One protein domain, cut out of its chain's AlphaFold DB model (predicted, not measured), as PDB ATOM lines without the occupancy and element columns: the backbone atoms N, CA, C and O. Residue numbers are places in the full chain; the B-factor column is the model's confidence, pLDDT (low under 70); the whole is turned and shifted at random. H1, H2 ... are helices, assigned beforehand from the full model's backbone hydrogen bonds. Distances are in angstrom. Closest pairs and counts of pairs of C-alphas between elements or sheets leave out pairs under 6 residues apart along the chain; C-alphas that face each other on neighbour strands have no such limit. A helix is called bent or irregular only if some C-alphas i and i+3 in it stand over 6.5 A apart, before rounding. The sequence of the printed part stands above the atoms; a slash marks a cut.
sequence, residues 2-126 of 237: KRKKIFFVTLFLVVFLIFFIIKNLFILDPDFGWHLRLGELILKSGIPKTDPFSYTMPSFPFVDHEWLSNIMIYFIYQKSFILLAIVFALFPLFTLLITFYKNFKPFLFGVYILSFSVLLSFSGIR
ATOM      1  N   LYS A   2     256.017 289.859 205.056       73.25
ATOM      2  CA  LYS A   2     257.284 290.416 205.591       73.25
ATOM      3  C   LYS A   2     257.104 291.407 206.760       73.25
ATOM      4  O   LYS A   2     257.747 291.226 207.784       73.25
ATOM      5  N   ARG A   3     256.181 292.378 206.665       77.38
ATOM      6  CA  ARG A   3     255.905 293.342 207.758       77.38
ATOM      7  C   ARG A   3     255.429 292.675 209.058       77.38
ATOM      8  O   ARG A   3     255.933 293.010 210.119       77.38
ATOM      9  N   LYS A   4     254.528 291.685 208.970       76.56
ATOM     10  CA  LYS A   4     254.069 290.910 210.137       76.56
ATOM     11  C   LYS A   4     255.223 290.125 210.777       76.56
ATOM     12  O   LYS A   4     255.374 290.168 211.987       76.56
ATOM     13  N   LYS A   5     256.078 289.474 209.973       75.88
ATOM     14  CA  LYS A   5     257.271 288.762 210.473       75.88
ATOM     15  C   LYS A   5     258.226 289.698 211.224       75.88
ATOM     16  O   LYS A   5     258.664 289.345 212.308       75.88
ATOM     17  N   ILE A   6     258.515 290.877 210.669       81.25
ATOM     18  CA  ILE A   6     259.380 291.875 211.320       81.25
ATOM     19  C   ILE A   6     258.766 292.328 212.644       81.25
ATOM     20  O   ILE A   6     259.453 292.306 213.652       81.25
ATOM     21  N   PHE A   7     257.469 292.645 212.663       84.75
ATOM     22  CA  PHE A   7     256.774 293.037 213.890       84.75
ATOM     23  C   PHE A   7     256.881 291.973 214.993       84.75
ATOM     24  O   PHE A   7     257.273 292.300 216.107       84.75
ATOM     25  N   PHE A   8     256.607 290.700 214.682       81.56
ATOM     26  CA  PHE A   8     256.722 289.615 215.665       81.56
ATOM     27  C   PHE A   8     258.153 289.419 216.166       81.56
ATOM     28  O   PHE A   8     258.341 289.207 217.357       81.56
ATOM     29  N   VAL A   9     259.155 289.510 215.285       82.38
ATOM     30  CA  VAL A   9     260.568 289.401 215.680       82.38
ATOM     31  C   VAL A   9     260.966 290.567 216.580       82.38
ATOM     32  O   VAL A   9     261.559 290.344 217.627       82.38
ATOM     33  N   THR A  10     260.609 291.800 216.220       86.38
ATOM     34  CA  THR A  10     260.903 292.977 217.045       86.38
ATOM     35  C   THR A  10     260.227 292.879 218.408       86.38
ATOM     36  O   THR A  10     260.888 293.078 219.420       86.38
ATOM     37  N   LEU A  11     258.941 292.519 218.452       87.69
ATOM     38  CA  LEU A  11     258.212 292.346 219.707       87.69
ATOM     39  C   LEU A  11     258.849 291.256 220.579       87.69
ATOM     40  O   LEU A  11     259.092 291.490 221.757       87.69
ATOM     41  N   PHE A  12     259.174 290.103 219.985       84.81
ATOM     42  CA  PHE A  12     259.883 288.999 220.636       84.81
ATOM     43  C   PHE A  12     261.172 289.514 221.296       84.81
ATOM     44  O   PHE A  12     261.347 289.393 222.503       84.81
ATOM     45  N   LEU A  13     262.035 290.180 220.532       88.19
ATOM     46  CA  LEU A  13     263.319 290.696 221.012       88.19
ATOM     47  C   LEU A  13     263.180 291.747 222.118       88.19
ATOM     48  O   LEU A  13     263.936 291.706 223.084       88.19
ATOM     49  N   VAL A  14     262.222 292.669 221.993       91.31
ATOM     50  CA  VAL A  14     261.981 293.713 223.001       91.31
ATOM     51  C   VAL A  14     261.524 293.097 224.317       91.31
ATOM     52  O   VAL A  14     262.057 293.450 225.366       91.31
ATOM     53  N   VAL A  15     260.589 292.143 224.270       90.75
ATOM     54  CA  VAL A  15     260.126 291.433 225.469       90.75
ATOM     55  C   VAL A  15     261.308 290.760 226.167       90.75
ATOM     56  O   VAL A  15     261.502 290.949 227.363       90.75
ATOM     57  N   PHE A  16     262.160 290.048 225.430       88.31
ATOM     58  CA  PHE A  16     263.302 289.359 226.033       88.31
ATOM     59  C   PHE A  16     264.396 290.275 226.549       88.31
ATOM     60  O   PHE A  16     264.974 289.981 227.594       88.31
ATOM     61  N   LEU A  17     264.643 291.398 225.880       93.12
ATOM     62  CA  LEU A  17     265.534 292.424 226.404       93.12
ATOM     63  C   LEU A  17     265.057 292.907 227.781       93.12
ATOM     64  O   LEU A  17     265.860 292.984 228.707       93.12
ATOM     65  N   ILE A  18     263.753 293.160 227.939       94.31
ATOM     66  CA  ILE A  18     263.174 293.571 229.225       94.31
ATOM     67  C   ILE A  18     263.384 292.481 230.286       94.31
ATOM     68  O   ILE A  18     263.855 292.790 231.378       94.31
ATOM     69  N   PHE A  19     263.114 291.210 229.970       93.56
ATOM     70  CA  PHE A  19     263.341 290.102 230.909       93.56
ATOM     71  C   PHE A  19     264.811 289.958 231.325       93.56
ATOM     72  O   PHE A  19     265.083 289.737 232.504       93.56
ATOM     73  N   PHE A  20     265.761 290.111 230.397       93.81
ATOM     74  CA  PHE A  20     267.186 290.084 230.729       93.81
ATOM     75  C   PHE A  20     267.591 291.251 231.633       93.81
ATOM     76  O   PHE A  20     268.314 291.036 232.601       93.81
ATOM     77  N   ILE A  21     267.101 292.466 231.362       94.75
ATOM     78  CA  ILE A  21     267.376 293.635 232.209       94.75
ATOM     79  C   ILE A  21     266.813 293.418 233.616       94.75
ATOM     80  O   ILE A  21     267.537 293.604 234.590       94.75
ATOM     81  N   ILE A  22     265.553 292.984 233.730       94.31
ATOM     82  CA  ILE A  22     264.923 292.684 235.024       94.31
ATOM     83  C   ILE A  22     265.750 291.632 235.764       94.31
ATOM     84  O   ILE A  22     266.129 291.857 236.910       94.31
ATOM     85  N   LYS A  23     266.110 290.520 235.111       92.75
ATOM     86  CA  LYS A  23     266.949 289.497 235.742       92.75
ATOM     87  C   LYS A  23     268.254 290.092 236.274       92.75
ATOM     88  O   LYS A  23     268.563 289.888 237.440       92.75
ATOM     89  N   ASN A  24     268.980 290.841 235.448       93.19
ATOM     90  CA  ASN A  24     270.275 291.416 235.816       93.19
ATOM     91  C   ASN A  24     270.178 292.409 236.986       93.19
ATOM     92  O   ASN A  24     271.147 292.566 237.722       93.19
ATOM     93  N   LEU A  25     269.036 293.084 237.154       93.25
ATOM     94  CA  LEU A  25     268.815 294.043 238.239       93.25
ATOM     95  C   LEU A  25     268.444 293.380 239.570       93.25
ATOM     96  O   LEU A  25     268.818 293.896 240.619       93.25
ATOM     97  N   PHE A  26     267.692 292.276 239.535       91.56
ATOM     98  CA  PHE A  26     267.129 291.655 240.742       91.56
ATOM     99  C   PHE A  26     267.842 290.371 241.177       91.56
ATOM    100  O   PHE A  26     267.728 289.981 242.335       91.56
ATOM    101  N   ILE A  27     268.559 289.705 240.270       89.94
ATOM    102  CA  ILE A  27     269.251 288.444 240.536       89.94
ATOM    103  C   ILE A  27     270.726 288.635 240.208       89.94
ATOM    104  O   ILE A  27     271.138 288.579 239.046       89.94
ATOM    105  N   LEU A  28     271.514 288.871 241.255       87.00
ATOM    106  CA  LEU A  28     272.962 288.967 241.147       87.00
ATOM    107  C   LEU A  28     273.578 287.578 241.018       87.00
ATOM    108  O   LEU A  28     273.102 286.601 241.594       87.00
ATOM    109  N   ASP A  29     274.648 287.518 240.240       86.44
ATOM    110  CA  ASP A  29     275.453 286.319 240.122       86.44
ATOM    111  C   ASP A  29     276.354 286.140 241.360       86.44
ATOM    112  O   ASP A  29     276.855 287.151 241.863       86.44
ATOM    113  N   PRO A  30     276.590 284.905 241.850       87.19
ATOM    114  CA  PRO A  30     277.498 284.672 242.971       87.19
ATOM    115  C   PRO A  30     278.918 285.207 242.733       87.19
ATOM    116  O   PRO A  30     279.505 285.778 243.652       87.19
ATOM    117  N   ASP A  31     279.427 285.129 241.499       87.25
ATOM    118  CA  ASP A  31     280.802 285.528 241.169       87.25
ATOM    119  C   ASP A  31     280.915 287.037 240.877       87.25
ATOM    120  O   ASP A  31     282.012 287.596 240.776       87.25
ATOM    121  N   PHE A  32     279.786 287.758 240.816       90.88
ATOM    122  CA  PHE A  32     279.744 289.189 240.502       90.88
ATOM    123  C   PHE A  32     280.642 290.036 241.417       90.88
ATOM    124  O   PHE A  32     281.327 290.955 240.955       90.88
ATOM    125  N   GLY A  33     280.666 289.713 242.713       92.06
ATOM    126  CA  GLY A  33     281.521 290.393 243.686       92.06
ATOM    127  C   GLY A  33     283.012 290.215 243.385       92.06
ATOM    128  O   GLY A  33     283.779 291.175 243.498       92.06
ATOM    129  N   TRP A  34     283.419 289.022 242.940       92.00
ATOM    130  CA  TRP A  34     284.797 288.746 242.540       92.00
ATOM    131  C   TRP A  34     285.183 289.529 241.290       92.00
ATOM    132  O   TRP A  34     286.241 290.154 241.290       92.00
ATOM    133  N   HIS A  35     284.311 289.609 240.281       94.50
ATOM    134  CA  HIS A  35     284.585 290.400 239.077       94.50
ATOM    135  C   HIS A  35     284.795 291.885 239.382       94.50
ATOM    136  O   HIS A  35     285.735 292.502 238.875       94.50
ATOM    137  N   LEU A  36     283.956 292.464 240.250       95.19
ATOM    138  CA  LEU A  36     284.115 293.852 240.684       95.19
ATOM    139  C   LEU A  36     285.434 294.064 241.424       95.19
ATOM    140  O   LEU A  36     286.154 295.025 241.141       95.19
ATOM    141  N   ARG A  37     285.758 293.171 242.364       95.19
ATOM    142  CA  ARG A  37     286.956 293.314 243.187       95.19
ATOM    143  C   ARG A  37     288.240 293.074 242.393       95.19
ATOM    144  O   ARG A  37     289.204 293.809 242.596       95.19
ATOM    145  N   LEU A  38     288.251 292.111 241.469       95.12
ATOM    146  CA  LEU A  38     289.356 291.900 240.529       95.12
ATOM    147  C   LEU A  38     289.528 293.104 239.614       95.12
ATOM    148  O   LEU A  38     290.642 293.596 239.481       95.12
ATOM    149  N   GLY A  39     288.444 293.631 239.039       96.12
ATOM    150  CA  GLY A  39     288.509 294.814 238.181       96.12
ATOM    151  C   GLY A  39     289.102 296.029 238.901       96.12
ATOM    152  O   GLY A  39     289.973 296.708 238.358       96.12
ATOM    153  N   GLU A  40     288.696 296.261 240.152       96.56
ATOM    154  CA  GLU A  40     289.284 297.297 241.007       96.56
ATOM    155  C   GLU A  40     290.778 297.062 241.263       96.56
ATOM    156  O   GLU A  40     291.588 297.982 241.126       96.56
ATOM    157  N   LEU A  41     291.143 295.836 241.648       96.00
ATOM    158  CA  LEU A  41     292.516 295.463 241.972       96.00
ATOM    159  C   LEU A  41     293.433 295.600 240.754       96.00
ATOM    160  O   LEU A  41     294.522 296.156 240.879       96.00
ATOM    161  N   ILE A  42     292.971 295.176 239.576       96.00
ATOM    162  CA  ILE A  42     293.731 295.263 238.329       96.00
ATOM    163  C   ILE A  42     293.995 296.721 237.952       96.00
ATOM    164  O   ILE A  42     295.110 297.057 237.553       96.00
ATOM    165  N   LEU A  43     293.011 297.610 238.116       94.94
ATOM    166  CA  LEU A  43     293.200 299.036 237.832       94.94
ATOM    167  C   LEU A  43     294.133 299.734 238.828       94.94
ATOM    168  O   LEU A  43     294.811 300.686 238.448       94.94
ATOM    169  N   LYS A  44     294.168 299.290 240.089       95.06
ATOM    170  CA  LYS A  44     295.010 299.894 241.134       95.06
ATOM    171  C   LYS A  44     296.444 299.371 241.134       95.06
ATOM    172  O   LYS A  44     297.375 300.157 241.277       95.06
ATOM    173  N   SER A  45     296.611 298.060 240.995       93.25
ATOM    174  CA  SER A  45     297.873 297.359 241.266       93.25
ATOM    175  C   SER A  45     298.402 296.564 240.068       93.25
ATOM    176  O   SER A  45     299.493 296.000 240.145       93.25
ATOM    177  N   GLY A  46     297.663 296.524 238.957       93.00
ATOM    178  CA  GLY A  46     297.987 295.717 237.785       93.00
ATOM    179  C   GLY A  46     297.460 294.283 237.870       93.00
ATOM    180  O   GLY A  46     296.840 293.868 238.846       93.00
ATOM    181  N   ILE A  47     297.691 293.521 236.801       93.06
ATOM    182  CA  ILE A  47     297.157 292.164 236.642       93.06
ATOM    183  C   ILE A  47     297.817 291.213 237.661       93.06
ATOM    184  O   ILE A  47     299.050 291.092 237.652       93.06
ATOM    185  N   PRO A  48     297.033 290.540 238.529       90.56
ATOM    186  CA  PRO A  48     297.574 289.673 239.569       90.56
ATOM    187  C   PRO A  48     298.256 288.439 238.969       90.56
ATOM    188  O   PRO A  48     297.833 287.904 237.950       90.56
ATOM    189  N   LYS A  49     299.335 287.975 239.608       88.44
ATOM    190  CA  LYS A  49     300.030 286.721 239.244       88.44
ATOM    191  C   LYS A  49     299.779 285.588 240.242       88.44
ATOM    192  O   LYS A  49     300.078 284.433 239.944       88.44
ATOM    193  N   THR A  50     299.282 285.933 241.423       88.44
ATOM    194  CA  THR A  50     298.935 285.028 242.520       88.44
ATOM    195  C   THR A  50     297.516 285.323 242.973       88.44
ATOM    196  O   THR A  50     297.008 286.413 242.695       88.44
ATOM    197  N   ASP A  51     296.881 284.361 243.634       87.19
ATOM    198  CA  ASP A  51     295.498 284.490 244.088       87.19
ATOM    199  C   ASP A  51     295.370 285.615 245.139       87.19
ATOM    200  O   ASP A  51     295.940 285.503 246.228       87.19
ATOM    201  N   PRO A  52     294.651 286.714 244.835       86.00
ATOM    202  CA  PRO A  52     294.511 287.834 245.757       86.00
ATOM    203  C   PRO A  52     293.463 287.598 246.857       86.00
ATOM    204  O   PRO A  52     293.365 288.424 247.767       86.00
ATOM    205  N   PHE A  53     292.660 286.532 246.777       86.75
ATOM    206  CA  PHE A  53     291.552 286.260 247.701       86.75
ATOM    207  C   PHE A  53     291.737 284.988 248.527       86.75
ATOM    208  O   PHE A  53     291.064 284.832 249.547       86.75
ATOM    209  N   SER A  54     292.652 284.099 248.140       84.94
ATOM    210  CA  SER A  54     292.971 282.916 248.938       84.94
ATOM    211  C   SER A  54     293.673 283.283 250.244       84.94
ATOM    212  O   SER A  54     294.819 283.733 250.268       84.94
ATOM    213  N   TYR A  55     292.984 283.040 251.359       82.56
ATOM    214  CA  TYR A  55     293.544 283.203 252.701       82.56
ATOM    215  C   TYR A  55     294.563 282.104 253.044       82.56
ATOM    216  O   TYR A  55     295.564 282.362 253.708       82.56
ATOM    217  N   THR A  56     294.321 280.870 252.594       85.75
ATOM    218  CA  THR A  56     295.140 279.697 252.941       85.75
ATOM    219  C   THR A  56     296.336 279.501 252.013       85.75
ATOM    220  O   THR A  56     297.340 278.930 252.435       85.75
ATOM    221  N   MET A  57     296.257 279.972 250.764       85.38
ATOM    222  CA  MET A  57     297.317 279.829 249.761       85.38
ATOM    223  C   MET A  57     297.551 281.137 248.978       85.38
ATOM    224  O   MET A  57     297.389 281.165 247.758       85.38
ATOM    225  N   PRO A  58     297.990 282.225 249.636       80.38
ATOM    226  CA  PRO A  58     298.148 283.544 249.003       80.38
ATOM    227  C   PRO A  58     299.241 283.599 247.919       80.38
ATOM    228  O   PRO A  58     299.303 284.532 247.121       80.38
ATOM    229  N   SER A  59     300.138 282.610 247.885       85.62
ATOM    230  CA  SER A  59     301.189 282.474 246.870       85.62
ATOM    231  C   SER A  59     300.795 281.562 245.705       85.62
ATOM    232  O   SER A  59     301.614 281.353 244.806       85.62
ATOM    233  N   PHE A  60     299.576 281.009 245.702       85.94
ATOM    234  CA  PHE A  60     299.138 280.099 244.650       85.94
ATOM    235  C   PHE A  60     299.108 280.824 243.295       85.94
ATOM    236  O   PHE A  60     298.541 281.919 243.212       85.94
ATOM    237  N   PRO A  61     299.727 280.266 242.233       85.56
ATOM    238  CA  PRO A  61     299.682 280.859 240.902       85.56
ATOM    239  C   PRO A  61     298.239 280.995 240.416       85.56
ATOM    240  O   PRO A  61     297.518 280.008 240.336       85.56
ATOM    241  N   PHE A  62     297.841 282.213 240.062       87.94
ATOM    242  CA  PHE A  62     296.488 282.512 239.601       87.94
ATOM    243  C   PHE A  62     296.527 283.043 238.173       87.94
ATOM    244  O   PHE A  62     297.365 283.881 237.826       87.94
ATOM    245  N   VAL A  63     295.621 282.535 237.340       90.62
ATOM    246  CA  VAL A  63     295.444 282.969 235.957       90.62
ATOM    247  C   VAL A  63     294.027 283.498 235.800       90.62
ATOM    248  O   VAL A  63     293.073 282.737 235.648       90.62
ATOM    249  N   ASP A  64     293.897 284.823 235.800       91.38
ATOM    250  CA  ASP A  64     292.622 285.477 235.517       91.38
ATOM    251  C   ASP A  64     292.321 285.422 234.010       91.38
ATOM    252  O   ASP A  64     292.763 286.269 233.227       91.38
ATOM    253  N   HIS A  65     291.568 284.405 233.598       91.38
ATOM    254  CA  HIS A  65     291.126 284.226 232.217       91.38
ATOM    255  C   HIS A  65     290.012 285.208 231.795       91.38
ATOM    256  O   HIS A  65     289.558 285.159 230.649       91.38
ATOM    257  N   GLU A  66     289.590 286.109 232.689       94.56
ATOM    258  CA  GLU A  66     288.523 287.095 232.478       94.56
ATOM    259  C   GLU A  66     288.974 288.529 232.799       94.56
ATOM    260  O   GLU A  66     288.150 289.439 232.906       94.56
ATOM    261  N   TRP A  67     290.286 288.759 232.911       95.38
ATOM    262  CA  TRP A  67     290.870 290.013 233.399       95.38
ATOM    263  C   TRP A  67     290.317 291.270 232.708       95.38
ATOM    264  O   TRP A  67     290.009 292.262 233.372       95.38
ATOM    265  N   LEU A  68     290.145 291.246 231.378       96.31
ATOM    266  CA  LEU A  68     289.630 292.401 230.637       96.31
ATOM    267  C   LEU A  68     288.143 292.623 230.920       96.31
ATOM    268  O   LEU A  68     287.686 293.764 231.006       96.31
ATOM    269  N   SER A  69     287.391 291.538 231.086       96.44
ATOM    270  CA  SER A  69     285.980 291.615 231.445       96.44
ATOM    271  C   SER A  69     285.800 292.124 232.871       96.44
ATOM    272  O   SER A  69     284.918 292.949 233.091       96.44
ATOM    273  N   ASN A  70     286.670 291.740 233.808       96.44
ATOM    274  CA  ASN A  70     286.682 292.266 235.176       96.44
ATOM    275  C   ASN A  70     286.875 293.791 235.182       96.44
ATOM    276  O   ASN A  70     286.092 294.520 235.797       96.44
ATOM    277  N   ILE A  71     287.843 294.301 234.405       96.88
ATOM    278  CA  ILE A  71     288.032 295.750 234.207       96.88
ATOM    279  C   ILE A  71     286.767 296.392 233.619       96.88
ATOM    280  O   ILE A  71     286.318 297.430 234.106       96.88
ATOM    281  N   MET A  72     286.186 295.792 232.573       96.88
ATOM    282  CA  MET A  72     284.991 296.318 231.908       96.88
ATOM    283  C   MET A  72     283.797 296.402 232.869       96.88
ATOM    284  O   MET A  72     283.129 297.436 232.925       96.88
ATOM    285  N   ILE A  73     283.541 295.336 233.633       96.50
ATOM    286  CA  ILE A  73     282.465 295.263 234.626       96.50
ATOM    287  C   ILE A  73     282.655 296.368 235.659       96.50
ATOM    288  O   ILE A  73     281.744 297.170 235.858       96.50
ATOM    289  N   TYR A  74     283.842 296.459 236.262       97.12
ATOM    290  CA  TYR A  74     284.134 297.460 237.283       97.12
ATOM    291  C   TYR A  74     283.999 298.894 236.751       97.12
ATOM    292  O   TYR A  74     283.337 299.730 237.367       97.12
ATOM    293  N   PHE A  75     284.546 299.180 235.566       96.44
ATOM    294  CA  PHE A  75     284.485 300.511 234.962       96.44
ATOM    295  C   PHE A  75     283.054 300.957 234.627       96.44
ATOM    296  O   PHE A  75     282.698 302.121 234.823       96.44
ATOM    297  N   ILE A  76     282.210 300.053 234.119       96.69
ATOM    298  CA  ILE A  76     280.804 300.367 233.827       96.69
ATOM    299  C   ILE A  76     280.005 300.485 235.130       96.69
ATOM    300  O   ILE A  76     279.189 301.400 235.262       96.69
ATOM    301  N   TYR A  77     280.272 299.609 236.102       96.62
ATOM    302  CA  TYR A  77     279.628 299.625 237.413       96.62
ATOM    303  C   TYR A  77     279.817 300.960 238.135       96.62
ATOM    304  O   TYR A  77     278.841 301.516 238.636       96.62
ATOM    305  N   GLN A  78     281.035 301.520 238.109       96.69
ATOM    306  CA  GLN A  78     281.324 302.839 238.685       96.69
ATOM    307  C   GLN A  78     280.423 303.953 238.134       96.69
ATOM    308  O   GLN A  78     280.155 304.929 238.832       96.69
ATOM    309  N   LYS A  79     279.965 303.832 236.883       96.69
ATOM    310  CA  LYS A  79     279.070 304.814 236.263       96.69
ATOM    311  C   LYS A  79     277.620 304.566 236.647       96.69
ATOM    312  O   LYS A  79     276.907 305.502 236.991       96.69
ATOM    313  N   SER A  80     277.161 303.323 236.515       96.75
ATOM    314  CA  SER A  80     275.808 302.922 236.894       96.75
ATOM    315  C   SER A  80     275.648 301.406 236.841       96.75
ATOM    316  O   SER A  80     275.920 300.772 235.818       96.75
ATOM    317  N   PHE A  81     275.072 300.836 237.898       95.44
ATOM    318  CA  PHE A  81     274.631 299.441 237.897       95.44
ATOM    319  C   PHE A  81     273.546 299.167 236.839       95.44
ATOM    320  O   PHE A  81     273.561 298.126 236.189       95.44
ATOM    321  N   ILE A  82     272.648 300.128 236.593       96.31
ATOM    322  CA  ILE A  82     271.600 300.000 235.569       96.31
ATOM    323  C   ILE A  82     272.228 299.921 234.175       96.31
ATOM    324  O   ILE A  82     271.829 299.088 233.362       96.31
ATOM    325  N   LEU A  83     273.244 300.747 233.904       96.56
ATOM    326  CA  LEU A  83     273.978 300.687 232.640       96.56
ATOM    327  C   LEU A  83     274.644 299.319 232.454       96.56
ATOM    328  O   LEU A  83     274.555 298.744 231.372       96.56
ATOM    329  N   LEU A  84     275.260 298.779 233.507       96.25
ATOM    330  CA  LEU A  84     275.869 297.451 233.479       96.25
ATOM    331  C   LEU A  84     274.841 296.356 233.172       96.25
ATOM    332  O   LEU A  84     275.068 295.533 232.284       96.25
ATOM    333  N   ALA A  85     273.687 296.388 233.844       95.94
ATOM    334  CA  ALA A  85     272.592 295.454 233.609       95.94
ATOM    335  C   ALA A  85     272.083 295.510 232.160       95.94
ATOM    336  O   ALA A  85     271.839 294.462 231.558       95.94
ATOM    337  N   ILE A  86     271.979 296.711 231.577       96.25
ATOM    338  CA  ILE A  86     271.599 296.899 230.170       96.25
ATOM    339  C   ILE A  86     272.668 296.320 229.242       96.25
ATOM    340  O   ILE A  86     272.331 295.534 228.360       96.25
ATOM    341  N   VAL A  87     273.948 296.651 229.441       96.31
ATOM    342  CA  VAL A  87     275.049 296.148 228.599       96.31
ATOM    343  C   VAL A  87     275.081 294.619 228.599       96.31
ATOM    344  O   VAL A  87     275.118 294.009 227.531       96.31
ATOM    345  N   PHE A  88     274.973 293.988 229.770       95.31
ATOM    346  CA  PHE A  88     274.967 292.527 229.870       95.31
ATOM    347  C   PHE A  88     273.681 291.875 229.352       95.31
ATOM    348  O   PHE A  88     273.710 290.717 228.942       95.31
ATOM    349  N   ALA A  89     272.563 292.601 229.293       95.12
ATOM    350  CA  ALA A  89     271.346 292.130 228.633       95.12
ATOM    351  C   ALA A  89     271.459 292.153 227.097       95.12
ATOM    352  O   ALA A  89     270.791 291.371 226.414       95.12
ATOM    353  N   LEU A  90     272.325 293.008 226.539       95.25
ATOM    354  CA  LEU A  90     272.531 293.090 225.092       95.25
ATOM    355  C   LEU A  90     273.278 291.876 224.533       95.25
ATOM    356  O   LEU A  90     272.949 291.449 223.432       95.25
ATOM    357  N   PHE A  91     274.230 291.278 225.255       95.12
ATOM    358  CA  PHE A  91     274.974 290.110 224.756       95.12
ATOM    359  C   PHE A  91     274.076 288.911 224.390       95.12
ATOM    360  O   PHE A  91     274.102 288.495 223.228       95.12
ATOM    361  N   PRO A  92     273.223 288.374 225.290       92.50
ATOM    362  CA  PRO A  92     272.317 287.288 224.927       92.50
ATOM    363  C   PRO A  92     271.256 287.735 223.909       92.50
ATOM    364  O   PRO A  92     270.837 286.933 223.074       92.50
ATOM    365  N   LEU A  93     270.859 289.016 223.901       92.06
ATOM    366  CA  LEU A  93     269.986 289.553 222.855       92.06
ATOM    367  C   LEU A  93     270.656 289.491 221.471       92.06
ATOM    368  O   LEU A  93     270.022 289.066 220.506       92.06
ATOM    369  N   PHE A  94     271.931 289.871 221.359       92.31
ATOM    370  CA  PHE A  94     272.701 289.772 220.118       92.31
ATOM    371  C   PHE A  94     272.854 288.321 219.661       92.31
ATOM    372  O   PHE A  94     272.677 288.039 218.475       92.31
ATOM    373  N   THR A  95     273.081 287.387 220.585       90.81
ATOM    374  CA  THR A  95     273.074 285.942 220.304       90.81
ATOM    375  C   THR A  95     271.761 285.509 219.640       90.81
ATOM    376  O   THR A  95     271.772 284.855 218.590       90.81
ATOM    377  N   LEU A  96     270.616 285.925 220.195       87.88
ATOM    378  CA  LEU A  96     269.287 285.638 219.641       87.88
ATOM    379  C   LEU A  96     269.074 286.304 218.277       87.88
ATOM    380  O   LEU A  96     268.578 285.666 217.348       87.88
ATOM    381  N   LEU A  97     269.474 287.570 218.136       88.25
ATOM    382  CA  LEU A  97     269.394 288.330 216.889       88.25
ATOM    383  C   LEU A  97     270.142 287.625 215.757       88.25
ATOM    384  O   LEU A  97     269.566 287.361 214.703       88.25
ATOM    385  N   ILE A  98     271.408 287.281 215.986       87.12
ATOM    386  CA  ILE A  98     272.275 286.642 214.993       87.12
ATOM    387  C   ILE A  98     271.709 285.279 214.580       87.12
ATOM    388  O   ILE A  98     271.665 284.955 213.391       87.12
ATOM    389  N   THR A  99     271.209 284.508 215.548       82.06
ATOM    390  CA  THR A  99     270.700 283.150 215.320       82.06
ATOM    391  C   THR A  99     269.349 283.150 214.597       82.06
ATOM    392  O   THR A  99     269.127 282.365 213.668       82.06
ATOM    393  N   PHE A 100     268.431 284.040 214.983       77.50
ATOM    394  CA  PHE A 100     267.042 283.977 214.534       77.50
ATOM    395  C   PHE A 100     266.677 284.965 213.428       77.50
ATOM    396  O   PHE A 100     265.758 284.666 212.668       77.50
ATOM    397  N   TYR A 101     267.376 286.089 213.247       72.56
ATOM    398  CA  TYR A 101     266.926 287.153 212.333       72.56
ATOM    399  C   TYR A 101     266.619 286.658 210.906       72.56
ATOM    400  O   TYR A 101     265.554 286.948 210.352       72.56
ATOM    401  N   LYS A 102     267.505 285.840 210.320       72.25
ATOM    402  CA  LYS A 102     267.294 285.275 208.973       72.25
ATOM    403  C   LYS A 102     266.345 284.072 208.984       72.25
ATOM    404  O   LYS A 102     265.469 283.963 208.124       72.25
ATOM    405  N   ASN A 103     266.467 283.214 209.994       76.06
ATOM    406  CA  ASN A 103     265.820 281.901 210.046       76.06
ATOM    407  C   ASN A 103     264.514 281.862 210.853       76.06
ATOM    408  O   ASN A 103     263.968 280.781 211.064       76.06
ATOM    409  N   PHE A 104     263.983 283.012 211.283       77.94
ATOM    410  CA  PHE A 104     262.768 283.051 212.092       77.94
ATOM    411  C   PHE A 104     261.571 282.484 211.321       77.94
ATOM    412  O   PHE A 104     261.174 283.006 210.266       77.94
ATOM    413  N   LYS A 105     260.985 281.423 211.865       81.69
ATOM    414  CA  LYS A 105     259.803 280.734 211.356       81.69
ATOM    415  C   LYS A 105     258.715 280.825 212.430       81.69
ATOM    416  O   LYS A 105     258.876 280.202 213.473       81.69
ATOM    417  N   PRO A 106     257.611 281.564 212.201       79.19
ATOM    418  CA  PRO A 106     256.593 281.800 213.229       79.19
ATOM    419  C   PRO A 106     256.016 280.531 213.870       79.19
ATOM    420  O   PRO A 106     255.667 280.554 215.041       79.19
ATOM    421  N   PHE A 107     255.957 279.414 213.140       81.38
ATOM    422  CA  PHE A 107     255.456 278.144 213.675       81.38
ATOM    423  C   PHE A 107     256.410 277.468 214.680       81.38
ATOM    424  O   PHE A 107     255.985 276.585 215.412       81.38
ATOM    425  N   LEU A 108     257.680 277.886 214.756       83.81
ATOM    426  CA  LEU A 108     258.665 277.400 215.736       83.81
ATOM    427  C   LEU A 108     258.688 278.240 217.025       83.81
ATOM    428  O   LEU A 108     259.636 278.152 217.800       83.81
ATOM    429  N   PHE A 109     257.657 279.054 217.272       80.88
ATOM    430  CA  PHE A 109     257.608 279.976 218.412       80.88
ATOM    431  C   PHE A 109     257.867 279.296 219.764       80.88
ATOM    432  O   PHE A 109     258.625 279.826 220.574       80.88
ATOM    433  N   GLY A 110     257.326 278.091 219.976       83.62
ATOM    434  CA  GLY A 110     257.583 277.304 221.187       83.62
ATOM    435  C   GLY A 110     259.061 276.943 221.375       83.62
ATOM    436  O   GLY A 110     259.581 277.059 222.478       83.62
ATOM    437  N   VAL A 111     259.775 276.601 220.296       84.56
ATOM    438  CA  VAL A 111     261.222 276.313 220.341       84.56
ATOM    439  C   VAL A 111     262.008 277.564 220.725       84.56
ATOM    440  O   VAL A 111     262.970 277.481 221.487       84.56
ATOM    441  N   TYR A 112     261.590 278.731 220.232       83.62
ATOM    442  CA  TYR A 112     262.225 279.999 220.578       83.62
ATOM    443  C   TYR A 112     262.006 280.369 222.044       83.62
ATOM    444  O   TYR A 112     262.956 280.799 222.692       83.62
ATOM    445  N   ILE A 113     260.802 280.141 222.581       84.94
ATOM    446  CA  ILE A 113     260.525 280.315 224.013       84.94
ATOM    447  C   ILE A 113     261.386 279.366 224.844       84.94
ATOM    448  O   ILE A 113     262.026 279.815 225.782       84.94
ATOM    449  N   LEU A 114     261.459 278.079 224.489       85.44
ATOM    450  CA  LEU A 114     262.272 277.106 225.229       85.44
ATOM    451  C   LEU A 114     263.760 277.473 225.214       85.44
ATOM    452  O   LEU A 114     264.404 277.490 226.260       85.44
ATOM    453  N   SER A 115     264.287 277.825 224.038       81.81
ATOM    454  CA  SER A 115     265.674 278.284 223.888       81.81
ATOM    455  C   SER A 115     265.931 279.525 224.740       81.81
ATOM    456  O   SER A 115     266.963 279.628 225.400       81.81
ATOM    457  N   PHE A 116     264.974 280.454 224.760       81.69
ATOM    458  CA  PHE A 116     265.056 281.638 225.594       81.69
ATOM    459  C   PHE A 116     265.033 281.301 227.085       81.69
ATOM    460  O   PHE A 116     265.868 281.824 227.807       81.69
ATOM    461  N   SER A 117     264.128 280.440 227.551       83.06
ATOM    462  CA  SER A 117     264.033 280.080 228.968       83.06
ATOM    463  C   SER A 117     265.352 279.515 229.486       83.06
ATOM    464  O   SER A 117     265.808 279.915 230.551       83.06
ATOM    465  N   VAL A 118     266.015 278.665 228.693       84.81
ATOM    466  CA  VAL A 118     267.352 278.151 229.021       84.81
ATOM    467  C   VAL A 118     268.371 279.290 229.104       84.81
ATOM    468  O   VAL A 118     269.068 279.416 230.108       84.81
ATOM    469  N   LEU A 119     268.437 280.164 228.094       84.62
ATOM    470  CA  LEU A 119     269.357 281.307 228.117       84.62
ATOM    471  C   LEU A 119     269.075 282.248 229.287       84.62
ATOM    472  O   LEU A 119     270.013 282.749 229.898       84.62
ATOM    473  N   LEU A 120     267.806 282.475 229.625       85.38
ATOM    474  CA  LEU A 120     267.406 283.299 230.753       85.38
ATOM    475  C   LEU A 120     267.821 282.667 232.075       85.38
ATOM    476  O   LEU A 120     268.210 283.410 232.958       85.38
ATOM    477  N   SER A 121     267.802 281.344 232.240       84.31
ATOM    478  CA  SER A 121     268.281 280.690 233.468       84.31
ATOM    479  C   SER A 121     269.779 280.904 233.693       84.31
ATOM    480  O   SER A 121     270.198 281.171 234.820       84.31
ATOM    481  N   PHE A 122     270.573 280.886 232.623       83.94
ATOM    482  CA  PHE A 122     272.030 281.012 232.709       83.94
ATOM    483  C   PHE A 122     272.563 282.433 232.480       83.94
ATOM    484  O   PHE A 122     273.734 282.677 232.753       83.94
ATOM    485  N   SER A 123     271.734 283.378 232.026       82.56
ATOM    486  CA  SER A 123     272.123 284.783 231.848       82.56
ATOM    487  C   SER A 123     272.299 285.510 233.186       82.56
ATOM    488  O   SER A 123     272.096 284.939 234.255       82.56
ATOM    489  N   GLY A 124     272.698 286.770 233.142       88.44
ATOM    490  CA  GLY A 124     273.076 287.549 234.315       88.44
ATOM    491  C   GLY A 124     274.149 288.552 233.917       88.44
ATOM    492  O   GLY A 124     274.540 288.622 232.746       88.44
ATOM    493  N   ILE A 125     274.713 289.248 234.901       90.38
ATOM    494  CA  ILE A 125     275.992 289.949 234.732       90.38
ATOM    495  C   ILE A 125     277.117 288.905 234.819       90.38
ATOM    496  O   ILE A 125     277.895 288.870 235.762       90.38
ATOM    497  N   ARG A 126     277.124 287.991 233.842       90.25
ATOM    498  CA  ARG A 126     278.044 286.854 233.719       90.25
ATOM    499  C   ARG A 126     278.848 286.976 232.443       90.25
ATOM    500  O   ARG A 126     278.270 287.157 231.364       90.25
TER     501      ARG A 126
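AT A GLANCE: This is residues 2 to 126 of the 237 residues of an uncharacterized protein of Candidatus Levybacteria bacterium GW2011_GWA2_40_16 (UniProt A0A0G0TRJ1). A long, loose rod has a three-helix bundle of H1, H4 and H5 towards one end and two shorter helices, H2 and H3, crossed nearly at right angles towards the other, where the long loop of residues 46 to 66 reaches the far tip at Thr 56. The bundle is up and down, each helix running against the one before it in the chain, and it is not tightly closed: H1 touches both partners, while H4 and H5 are only close. The printed part has 125 residues with five named helices, H1 to H5 in order, and no named strand: all helix. The whole is loose, with a radius of gyration of the C-alphas of 18.4 A and spans of 59 by 27 by 24 A.

HOW THE PARTS SIT: H1, residues 2 to 26, and H4, residues 81 to 100, touch, with the closest C-alphas, those of Phe 20 and Ala 89, 5.1 A apart. They run opposite ways at a steep tilt of 36 degrees, only just more than shallow. H1 also touches H5, residues 106 to 122, at a shallow tilt of 16 degrees, the same way; the closest C-alphas are those of Phe 20 and Leu 120, 6.8 A apart. H4 and H5 are close but not clearly touching, with the closest C-alphas, those of Pro 92 and Leu 119, 7.4 A apart. H2, residues 32 to 45, touches H3, residues 67 to 79, about perpendicular at 82 degrees, with the C-alphas of Gly 39 and Ile 71 closest at 4.1 A. H3 touches H4 with residues 73 to 77 alone, at a steep tilt of 54 degrees, opposite ways; the C-alphas of Ile 76 and Leu 84 are closest at 5.7 A. H1 and H2 are apart. Every O i to N i+4 pair is within hydrogen-bond range in H1 and H2, against 8 of 9 in H3, 14 of 16 in H4 and 11 of 13 in H5.

IN THESE COORDINATES: H1 begins at C-alpha 2, (257.284, 290.416, 205.591), and is 36.5 A long. H2 measures 19.9 A and H3 19.1 A. H4 is 29.0 A long. H5, 24.9 A, ends at C-alpha 122, (272.030, 281.012, 232.709); it has a kink of 29 degrees near residue 113 and is irregular, with C-alphas 107 and 110 7.9 A apart.

THE WHOLE: The C-alphas farthest apart, those of Lys 2 and Thr 56, are 61.6 A apart. The link from H2 to H3, 21 residues, is long; the other links are tight. The printed part has no cut. Its mean pLDDT is 89.1, and no printed residue is under 70.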